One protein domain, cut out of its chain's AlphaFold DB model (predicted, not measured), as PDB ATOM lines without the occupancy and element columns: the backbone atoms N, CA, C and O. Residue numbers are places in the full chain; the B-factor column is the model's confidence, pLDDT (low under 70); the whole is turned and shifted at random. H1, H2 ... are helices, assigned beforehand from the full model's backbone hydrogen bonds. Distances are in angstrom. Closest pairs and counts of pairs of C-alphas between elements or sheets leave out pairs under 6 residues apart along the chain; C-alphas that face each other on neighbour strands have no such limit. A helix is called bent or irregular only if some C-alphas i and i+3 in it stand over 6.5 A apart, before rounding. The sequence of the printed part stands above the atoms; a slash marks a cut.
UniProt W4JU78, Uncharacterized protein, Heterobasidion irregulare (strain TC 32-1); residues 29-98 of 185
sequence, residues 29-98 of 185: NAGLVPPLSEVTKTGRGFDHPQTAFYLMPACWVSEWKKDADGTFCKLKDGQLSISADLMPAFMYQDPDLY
ATOM      1  N   ASN A  29      22.711 165.979 -16.972       47.59
ATOM      2  CA  ASN A  29      23.506 166.347 -18.162       47.59
ATOM      3  C   ASN A  29      25.043 166.220 -18.036       47.59
ATOM      4  O   ASN A  29      25.767 166.424 -19.008       47.59
ATOM      5  N   ALA A  30      25.543 165.816 -16.875       58.41
ATOM      6  CA  ALA A  30      26.915 165.482 -16.564       58.41
ATOM      7  C   ALA A  30      26.878 164.212 -15.709       58.41
ATOM      8  O   ALA A  30      26.021 164.058 -14.833       58.41
ATOM      9  N   GLY A  31      27.784 163.272 -15.975       67.31
ATOM     10  CA  GLY A  31      27.923 162.078 -15.145       67.31
ATOM     11  C   GLY A  31      28.113 162.429 -13.663       67.31
ATOM     12  O   GLY A  31      28.519 163.538 -13.307       67.31
ATOM     13  N   LEU A  32      27.809 161.475 -12.787       75.00
ATOM     14  CA  LEU A  32      28.087 161.617 -11.361       75.00
ATOM     15  C   LEU A  32      29.584 161.412 -11.104       75.00
ATOM     16  O   LEU A  32      30.179 160.457 -11.609       75.00
ATOM     17  N   VAL A  33      30.176 162.315 -10.331       80.31
ATOM     18  CA  VAL A  33      31.581 162.341  -9.941       80.31
ATOM     19  C   VAL A  33      31.647 162.446  -8.410       80.31
ATOM     20  O   VAL A  33      31.342 163.507  -7.857       80.31
ATOM     21  N   PRO A  34      32.064 161.373  -7.712       84.00
ATOM     22  CA  PRO A  34      32.390 160.039  -8.239       84.00
ATOM     23  C   PRO A  34      31.149 159.250  -8.717       84.00
ATOM     24  O   PRO A  34      30.036 159.514  -8.275       84.00
ATOM     25  N   PRO A  35      31.298 158.227  -9.578       82.00
ATOM     26  CA  PRO A  35      30.175 157.371  -9.957       82.00
ATOM     27  C   PRO A  35      29.511 156.707  -8.739       82.00
ATOM     28  O   PRO A  35      30.192 156.215  -7.838       82.00
ATOM     29  N   LEU A  36      28.177 156.652  -8.727       78.31
ATOM     30  CA  LEU A  36      27.426 155.979  -7.664       78.31
ATOM     31  C   LEU A  36      27.424 154.460  -7.847       78.31
ATOM     32  O   LEU A  36      27.300 153.951  -8.959       78.31
ATOM     33  N   SER A  37      27.470 153.732  -6.730       77.50
ATOM     34  CA  SER A  37      27.255 152.283  -6.720       77.50
ATOM     35  C   SER A  37      25.806 151.942  -7.081       77.50
ATOM     36  O   SER A  37      24.870 152.450  -6.463       77.50
ATOM     37  N   GLU A  38      25.612 151.030  -8.040       71.38
ATOM     38  CA  GLU A  38      24.284 150.492  -8.377       71.38
ATOM     39  C   GLU A  38      23.770 149.482  -7.338       71.38
ATOM     40  O   GLU A  38      22.571 149.216  -7.264       71.38
ATOM     41  N   VAL A  39      24.671 148.923  -6.524       67.94
ATOM     42  CA  VAL A  39      24.373 147.820  -5.596       67.94
ATOM     43  C   VAL A  39      24.140 148.332  -4.176       67.94
ATOM     44  O   VAL A  39      23.263 147.844  -3.462       67.94
ATOM     45  N   THR A  40      24.908 149.335  -3.747       72.81
ATOM     46  CA  THR A  40      24.902 149.832  -2.365       72.81
ATOM     47  C   THR A  40      24.425 151.272  -2.285       72.81
ATOM     48  O   THR A  40      24.651 152.074  -3.184       72.81
ATOM     49  N   LYS A  41      23.822 151.649  -1.153       76.06
ATOM     50  CA  LYS A  41      23.447 153.046  -0.892       76.06
ATOM     51  C   LYS A  41      24.615 153.943  -0.468       76.06
ATOM     52  O   LYS A  41      24.399 155.128  -0.258       76.06
ATOM     53  N   THR A  42      25.802 153.384  -0.293       81.06
ATOM     54  CA  THR A  42      26.991 154.098   0.175       81.06
ATOM     55  C   THR A  42      27.433 155.165  -0.825       81.06
ATOM     56  O   THR A  42      27.350 154.941  -2.032       81.06
ATOM     57  N   GLY A  43      27.916 156.306  -0.322       81.75
ATOM     58  CA  GLY A  43      28.503 157.359  -1.154       81.75
ATOM     59  C   GLY A  43      27.485 158.144  -1.979       81.75
ATOM     60  O   GLY A  43      27.798 158.555  -3.087       81.75
ATOM     61  N   ARG A  44      26.258 158.318  -1.475       84.88
ATOM     62  CA  ARG A  44      25.204 159.144  -2.087       84.88
ATOM     63  C   ARG A  44      24.491 159.972  -1.021       84.88
ATOM     64  O   ARG A  44      24.713 159.779   0.168       84.88
ATOM     65  N   GLY A  45      23.580 160.845  -1.429       86.88
ATOM     66  CA  GLY A  45      22.926 161.773  -0.510       86.88
ATOM     67  C   GLY A  45      23.904 162.863  -0.075       86.88
ATOM     68  O   GLY A  45      24.571 163.429  -0.937       86.88
ATOM     69  N   PHE A  46      24.028 163.119   1.229       89.69
ATOM     70  CA  PHE A  46      24.974 164.106   1.775       89.69
ATOM     71  C   PHE A  46      26.439 163.631   1.812       89.69
ATOM     72  O   PHE A  46      27.321 164.402   2.167       89.69
ATOM     73  N   ASP A  47      26.720 162.397   1.378       89.50
ATOM     74  CA  ASP A  47      28.087 161.887   1.202       89.50
ATOM     75  C   ASP A  47      28.656 162.126  -0.207       89.50
ATOM     76  O   ASP A  47      29.802 161.766  -0.474       89.50
ATOM     77  N   HIS A  48      27.877 162.716  -1.118       88.69
ATOM     78  CA  HIS A  48      28.285 162.948  -2.503       88.69
ATOM     79  C   HIS A  48      27.875 164.353  -2.972       88.69
ATOM     80  O   HIS A  48      26.680 164.653  -2.946       88.69
ATOM     81  N   PRO A  49      28.797 165.177  -3.511       88.88
ATOM     82  CA  PRO A  49      28.541 166.586  -3.829       88.88
ATOM     83  C   PRO A  49      27.298 166.834  -4.696       88.88
ATOM     84  O   PRO A  49      26.407 167.576  -4.296       88.88
ATOM     85  N   GLN A  50      27.169 166.160  -5.848       87.25
ATOM     86  CA  GLN A  50      26.016 166.382  -6.738       87.25
ATOM     87  C   GLN A  50      24.682 165.941  -6.117       87.25
ATOM     88  O   GLN A  50      23.704 166.675  -6.198       87.25
ATOM     89  N   THR A  51      24.595 164.774  -5.466       88.31
ATOM     90  CA  THR A  51      23.332 164.381  -4.817       88.31
ATOM     91  C   THR A  51      23.022 165.214  -3.577       88.31
ATOM     92  O   THR A  51      21.849 165.408  -3.273       88.31
ATOM     93  N   ALA A  52      24.041 165.726  -2.882       91.75
ATOM     94  CA  ALA A  52      23.870 166.642  -1.761       91.75
ATOM     95  C   ALA A  52      23.273 167.969  -2.231       91.75
ATOM     96  O   ALA A  52      22.309 168.429  -1.628       91.75
ATOM     97  N   PHE A  53      23.763 168.511  -3.350       92.12
ATOM     98  CA  PHE A  53      23.190 169.697  -3.985       92.12
ATOM     99  C   PHE A  53      21.694 169.531  -4.274       92.12
ATOM    100  O   PHE A  53      20.914 170.429  -3.996       92.12
ATOM    101  N   TYR A  54      21.261 168.373  -4.780       90.44
ATOM    102  CA  TYR A  54      19.838 168.151  -5.059       90.44
ATOM    103  C   TYR A  54      18.984 167.964  -3.798       90.44
ATOM    104  O   TYR A  54      17.810 168.328  -3.813       90.44
ATOM    105  N   LEU A  55      19.541 167.404  -2.720       92.12
ATOM    106  CA  LEU A  55      18.809 167.139  -1.474       92.12
ATOM    107  C   LEU A  55      18.834 168.293  -0.468       92.12
ATOM    108  O   LEU A  55      17.974 168.328   0.412       92.12
ATOM    109  N   MET A  56      19.804 169.202  -0.551       94.19
ATOM    110  CA  MET A  56      19.863 170.347   0.352       94.19
ATOM    111  C   MET A  56      18.673 171.290   0.113       94.19
ATOM    112  O   MET A  56      18.159 171.357  -1.009       94.19
ATOM    113  N   PRO A  57      18.253 172.060   1.128       95.31
ATOM    114  CA  PRO A  57      17.307 173.151   0.946       95.31
ATOM    115  C   PRO A  57      17.690 174.106  -0.187       95.31
ATOM    116  O   PRO A  57      18.829 174.570  -0.257       95.31
ATOM    117  N   ALA A  58      16.716 174.470  -1.022       94.94
ATOM    118  CA  ALA A  58      16.930 175.386  -2.142       94.94
ATOM    119  C   ALA A  58      17.426 176.775  -1.690       94.94
ATOM    120  O   ALA A  58      18.163 177.443  -2.412       94.94
ATOM    121  N   CYS A  59      17.114 177.183  -0.453       93.75
ATOM    122  CA  CYS A  59      17.609 178.430   0.127       93.75
ATOM    123  C   CYS A  59      19.129 178.493   0.305       93.75
ATOM    124  O   CYS A  59      19.640 179.596   0.438       93.75
ATOM    125  N   TRP A  60      19.833 177.356   0.264       95.38
ATOM    126  CA  TRP A  60      21.296 177.296   0.335       95.38
ATOM    127  C   TRP A  60      21.977 177.254  -1.039       95.38
ATOM    128  O   TRP A  60      23.204 177.186  -1.113       95.38
ATOM    129  N   VAL A  61      21.223 177.298  -2.146       94.50
ATOM    130  CA  VAL A  61      21.814 177.281  -3.497       94.50
ATOM    131  C   VAL A  61      22.705 178.506  -3.725       94.50
ATOM    132  O   VAL A  61      23.752 178.400  -4.364       94.50
ATOM    133  N   SER A  62      22.348 179.665  -3.164       94.06
ATOM    134  CA  SER A  62      23.143 180.889  -3.322       94.06
ATOM    135  C   SER A  62      24.512 180.791  -2.633       94.06
ATOM    136  O   SER A  62      25.511 181.298  -3.140       94.06
ATOM    137  N   GLU A  63      24.560 180.115  -1.490       94.81
ATOM    138  CA  GLU A  63      25.744 179.830  -0.687       94.81
ATOM    139  C   GLU A  63      26.599 178.775  -1.380       94.81
ATOM    140  O   GLU A  63      27.799 178.980  -1.539       94.81
ATOM    141  N   TRP A  64      25.969 177.716  -1.894       95.12
ATOM    142  CA  TRP A  64      26.643 176.685  -2.676       95.12
ATOM    143  C   TRP A  64      27.339 177.263  -3.914       95.12
ATOM    144  O   TRP A  64      28.470 176.896  -4.217       95.12
ATOM    145  N   LYS A  65      26.703 178.209  -4.617       93.94
ATOM    146  CA  LYS A  65      27.318 178.909  -5.759       93.94
ATOM    147  C   LYS A  65      28.543 179.742  -5.378       93.94
ATOM    148  O   LYS A  65      29.436 179.909  -6.202       93.94
ATOM    149  N   LYS A  66      28.561 180.303  -4.166       95.62
ATOM    150  CA  LYS A  66      29.681 181.112  -3.658       95.62
ATOM    151  C   LYS A  66      30.835 180.230  -3.186       95.62
ATOM    152  O   LYS A  66      31.988 180.569  -3.424       95.62
ATOM    153  N   ASP A  67      30.513 179.138  -2.500       96.56
ATOM    154  CA  ASP A  67      31.468 178.220  -1.884       96.56
ATOM    155  C   ASP A  67      30.842 176.822  -1.766       96.56
ATOM    156  O   ASP A  67      30.202 176.479  -0.764       96.56
ATOM    157  N   ALA A  68      30.989 176.022  -2.825       94.50
ATOM    158  CA  ALA A  68      30.402 174.688  -2.897       94.50
ATOM    159  C   ALA A  68      31.020 173.748  -1.854       94.50
ATOM    160  O   ALA A  68      30.287 173.063  -1.144       94.50
ATOM    161  N   ASP A  69      32.348 173.760  -1.714       95.50
ATOM    162  CA  ASP A  69      33.067 172.886  -0.786       95.50
ATOM    163  C   ASP A  69      32.734 173.225   0.670       95.50
ATOM    164  O   ASP A  69      32.406 172.334   1.457       95.50
ATOM    165  N   GLY A  70      32.739 174.509   1.039       96.62
ATOM    166  CA  GLY A  70      32.381 174.927   2.391       96.62
ATOM    167  C   GLY A  70      30.907 174.696   2.713       96.62
ATOM    168  O   GLY A  70      30.585 174.256   3.820       96.62
ATOM    169  N   THR A  71      29.998 174.928   1.761       96.38
ATOM    170  CA  THR A  71      28.567 174.621   1.944       96.38
ATOM    171  C   THR A  71      28.345 173.116   2.096       96.38
ATOM    172  O   THR A  71      27.611 172.690   2.990       96.38
ATOM    173  N   PHE A  72      29.030 172.299   1.292       95.19
ATOM    174  CA  PHE A  72      28.980 170.843   1.383       95.19
ATOM    175  C   PHE A  72      29.509 170.326   2.730       95.19
ATOM    176  O   PHE A  72      28.831 169.526   3.377       95.19
ATOM    177  N   CYS A  73      30.652 170.833   3.204       95.00
ATOM    178  CA  CYS A  73      31.183 170.506   4.531       95.00
ATOM    179  C   CYS A  73      30.191 170.875   5.643       95.00
ATOM    180  O   CYS A  73      29.884 170.043   6.492       95.00
ATOM    181  N   LYS A  74      29.603 172.078   5.601       95.06
ATOM    182  CA  LYS A  74      28.607 172.507   6.598       95.06
ATOM    183  C   LYS A  74      27.339 171.649   6.587       95.06
ATOM    184  O   LYS A  74      26.780 171.400   7.652       95.06
ATOM    185  N   LEU A  75      26.878 171.199   5.417       92.62
ATOM    186  CA  LEU A  75      25.765 170.246   5.312       92.62
ATOM    187  C   LEU A  75      26.130 168.903   5.954       92.62
ATOM    188  O   LEU A  75      25.347 168.369   6.738       92.62
ATOM    189  N   LYS A  76      27.321 168.376   5.651       90.50
ATOM    190  CA  LYS A  76      27.796 167.084   6.165       90.50
ATOM    191  C   LYS A  76      28.005 167.090   7.679       90.50
ATOM    192  O   LYS A  76      27.647 166.124   8.349       90.50
ATOM    193  N   ASP A  77      28.513 168.196   8.210       92.31
ATOM    194  CA  ASP A  77      28.756 168.384   9.641       92.31
ATOM    195  C   ASP A  77      27.485 168.790  10.414       92.31
ATOM    196  O   ASP A  77      27.535 168.996  11.627       92.31
ATOM    197  N   GLY A  78      26.340 168.930   9.731       89.88
ATOM    198  CA  GLY A  78      25.062 169.308  10.343       89.88
ATOM    199  C   GLY A  78      24.983 170.769  10.797       89.88
ATOM    200  O   GLY A  78      24.112 171.123  11.590       89.88
ATOM    201  N   GLN A  79      25.878 171.628  10.306       92.62
ATOM    202  CA  GLN A  79      25.892 173.064  10.605       92.62
ATOM    203  C   GLN A  79      24.824 173.839   9.820       92.62
ATOM    204  O   GLN A  79      24.428 174.928  10.232       92.62
ATOM    205  N   LEU A  80      24.350 173.292   8.695       91.44
ATOM    206  CA  LEU A  80      23.193 173.810   7.965       91.44
ATOM    207  C   LEU A  80      21.963 172.952   8.258       91.44
ATOM    208  O   LEU A  80      21.978 171.736   8.074       91.44
ATOM    209  N   SER A  81      20.886 173.605   8.702       87.19
ATOM    210  CA  SER A  81      19.625 172.931   9.007       87.19
ATOM    211  C   SER A  81      18.955 172.412   7.736       87.19
ATOM    212  O   SER A  81      18.812 173.137   6.747       87.19
ATOM    213  N   ILE A  82      18.514 171.157   7.796       88.00
ATOM    214  CA  ILE A  82      17.730 170.470   6.769       88.00
ATOM    215  C   ILE A  82      16.428 170.028   7.453       88.00
ATOM    216  O   ILE A  82      16.304 168.887   7.901       88.00
ATOM    217  N   SER A  83      15.490 170.959   7.637       86.38
ATOM    218  CA  SER A  83      14.168 170.658   8.202       86.38
ATOM    219  C   SER A  83      13.149 170.365   7.101       86.38
ATOM    220  O   SER A  83      13.331 170.751   5.947       86.38
ATOM    221  N   ALA A  84      12.048 169.703   7.465       86.19
ATOM    222  CA  ALA A  84      10.949 169.412   6.544       86.19
ATOM    223  C   ALA A  84      10.228 170.675   6.032       86.19
ATOM    224  O   ALA A  84       9.534 170.608   5.021       86.19
ATOM    225  N   ASP A  85      10.415 171.816   6.701       87.94
ATOM    226  CA  ASP A  85       9.849 173.109   6.297       87.94
ATOM    227  C   ASP A  85      10.599 173.727   5.108       87.94
ATOM    228  O   ASP A  85      10.113 174.665   4.475       87.94
ATOM    229  N   LEU A  86      11.791 173.211   4.796       90.44
ATOM    230  CA  LEU A  86      12.633 173.704   3.722       90.44
ATOM    231  C   LEU A  86      12.591 172.753   2.527       90.44
ATOM    232  O   LEU A  86      12.969 171.584   2.619       90.44
ATOM    233  N   MET A  87      12.157 173.265   1.377       92.81
ATOM    234  CA  MET A  87      12.040 172.454   0.168       92.81
ATOM    235  C   MET A  87      13.422 172.143  -0.428       92.81
ATOM    236  O   MET A  87      14.224 173.065  -0.614       92.81
ATOM    237  N   PRO A  88      13.715 170.871  -0.760       94.00
ATOM    238  CA  PRO A  88      14.960 170.495  -1.418       94.00
ATOM    239  C   PRO A  88      15.116 171.120  -2.807       94.00
ATOM    240  O   PRO A  88      14.132 171.312  -3.524       94.00
ATOM    241  N   ALA A  89      16.358 171.348  -3.235       93.31
ATOM    242  CA  ALA A  89      16.680 171.900  -4.550       93.31
ATOM    243  C   ALA A  89      16.064 171.099  -5.711       93.31
ATOM    244  O   ALA A  89      15.577 171.697  -6.666       93.31
ATOM    245  N   PHE A  90      15.998 169.761  -5.621       89.56
ATOM    246  CA  PHE A  90      15.415 168.926  -6.685       89.56
ATOM    247  C   PHE A  90      13.937 169.210  -6.985       89.56
ATOM    248  O   PHE A  90      13.438 168.741  -8.005       89.56
ATOM    249  N   MET A  91      13.232 169.936  -6.113       91.06
ATOM    250  CA  MET A  91      11.841 170.325  -6.337       91.06
ATOM    251  C   MET A  91      11.702 171.428  -7.395       91.06
ATOM    252  O   MET A  91      10.611 171.602  -7.932       91.06
ATOM    253  N   TYR A  92      12.770 172.161  -7.707       90.44
ATOM    254  CA  TYR A  92      12.726 173.350  -8.556       90.44
ATOM    255  C   TYR A  92      13.229 173.063  -9.972       90.44
ATOM    256  O   TYR A  92      14.196 172.319 -10.138       90.44
ATOM    257  N   GLN A  93      12.586 173.662 -10.986       86.25
ATOM    258  CA  GLN A  93      12.982 173.515 -12.400       86.25
ATOM    259  C   GLN A  93      14.452 173.864 -12.621       86.25
ATOM    260  O   GLN A  93      15.191 173.114 -13.249       86.25
ATOM    261  N   ASP A  94      14.849 175.010 -12.075       88.38
ATOM    262  CA  ASP A  94      16.208 175.510 -12.110       88.38
ATOM    263  C   ASP A  94      16.577 176.005 -10.704       88.38
ATOM    264  O   ASP A  94      16.220 177.130 -10.335       88.38
ATOM    265  N   PRO A  95      17.225 175.160  -9.879       90.00
ATOM    266  CA  PRO A  95      17.573 175.513  -8.504       90.00
ATOM    267  C   PRO A  95      18.443 176.766  -8.427       90.00
ATOM    268  O   PRO A  95      18.371 177.520  -7.458       90.00
ATOM    269  N   ASP A  96      19.223 177.022  -9.475       89.88
ATOM    270  CA  ASP A  96      20.107 178.170  -9.593       89.88
ATOM    271  C   ASP A  96      19.370 179.512  -9.611       89.88
ATOM    272  O   ASP A  96      19.989 180.548  -9.336       89.88
ATOM    273  N   LEU A  97      18.074 179.487  -9.922       90.00
ATOM    274  CA  LEU A  97      17.179 180.638  -9.972       90.00
ATOM    275  C   LEU A  97      16.211 180.674  -8.780       90.00
ATOM    276  O   LEU A  97      15.260 181.452  -8.795       90.00
ATOM    277  N   TYR A  98      16.445 179.857  -7.745       92.69
ATOM    278  CA  TYR A  98      15.626 179.864  -6.536       92.69
ATOM    279  C   TYR A  98      15.597 181.252  -5.880       92.69
ATOM    280  O   TYR A  98      16.633 181.855  -5.589       92.69
TER     281      TYR A  98
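AT A GLANCE: This is residues 29 to 98 of the 185 residues of an uncharacterized protein of Heterobasidion irregulare (strain TC 32-1) (UniProt W4JU78). Little regular structure is here: short helices H2 and H3 fold back as a hairpin with H1 nearby, and two long stretches with no named element, residues 29 to 48 before H1 and 77 to 98 after H3, make up much of the printed part; residues 37 to 42 stick out. The 70 printed residues include H1, H2, H3 in that order, all helix, with only 25 residues in named elements. The whole is compact, radius of gyration of the C-alphas 12.0 A, spanning 32 by 27 by 24 A.

IN THESE COORDINATES: Find C-alpha 58 at (16.930, 175.386, -2.142); H2, residues 58 to 66, runs 14.1 A and is only just irregular, C-alphas 59 and 62 being 7.0 A apart. H3, residues 68 to 76, runs 12.1 A to C-alpha 76 at (27.796, 167.084, 6.165). H1, residues 49 to 55, runs 10.0 A.

HOW THE PARTS SIT: H2 and H3, a helical hairpin, touch at a steep tilt of 44 degrees, opposite ways; the closest C-alphas, Trp 64 and Thr 71, are 5.4 A apart. H1 only just touches H3, with 3 pairs of C-alphas within 8 A, the closest Pro 49 and Phe 72 at 6.7 A. Every O i to N i+4 pair is within hydrogen-bond range in H1 and H3, 3 of 5 in H2.

THE WHOLE: The printed part has no cut. Both links are tight. pLDDT is under 70 at residues 29 to 31 and 39.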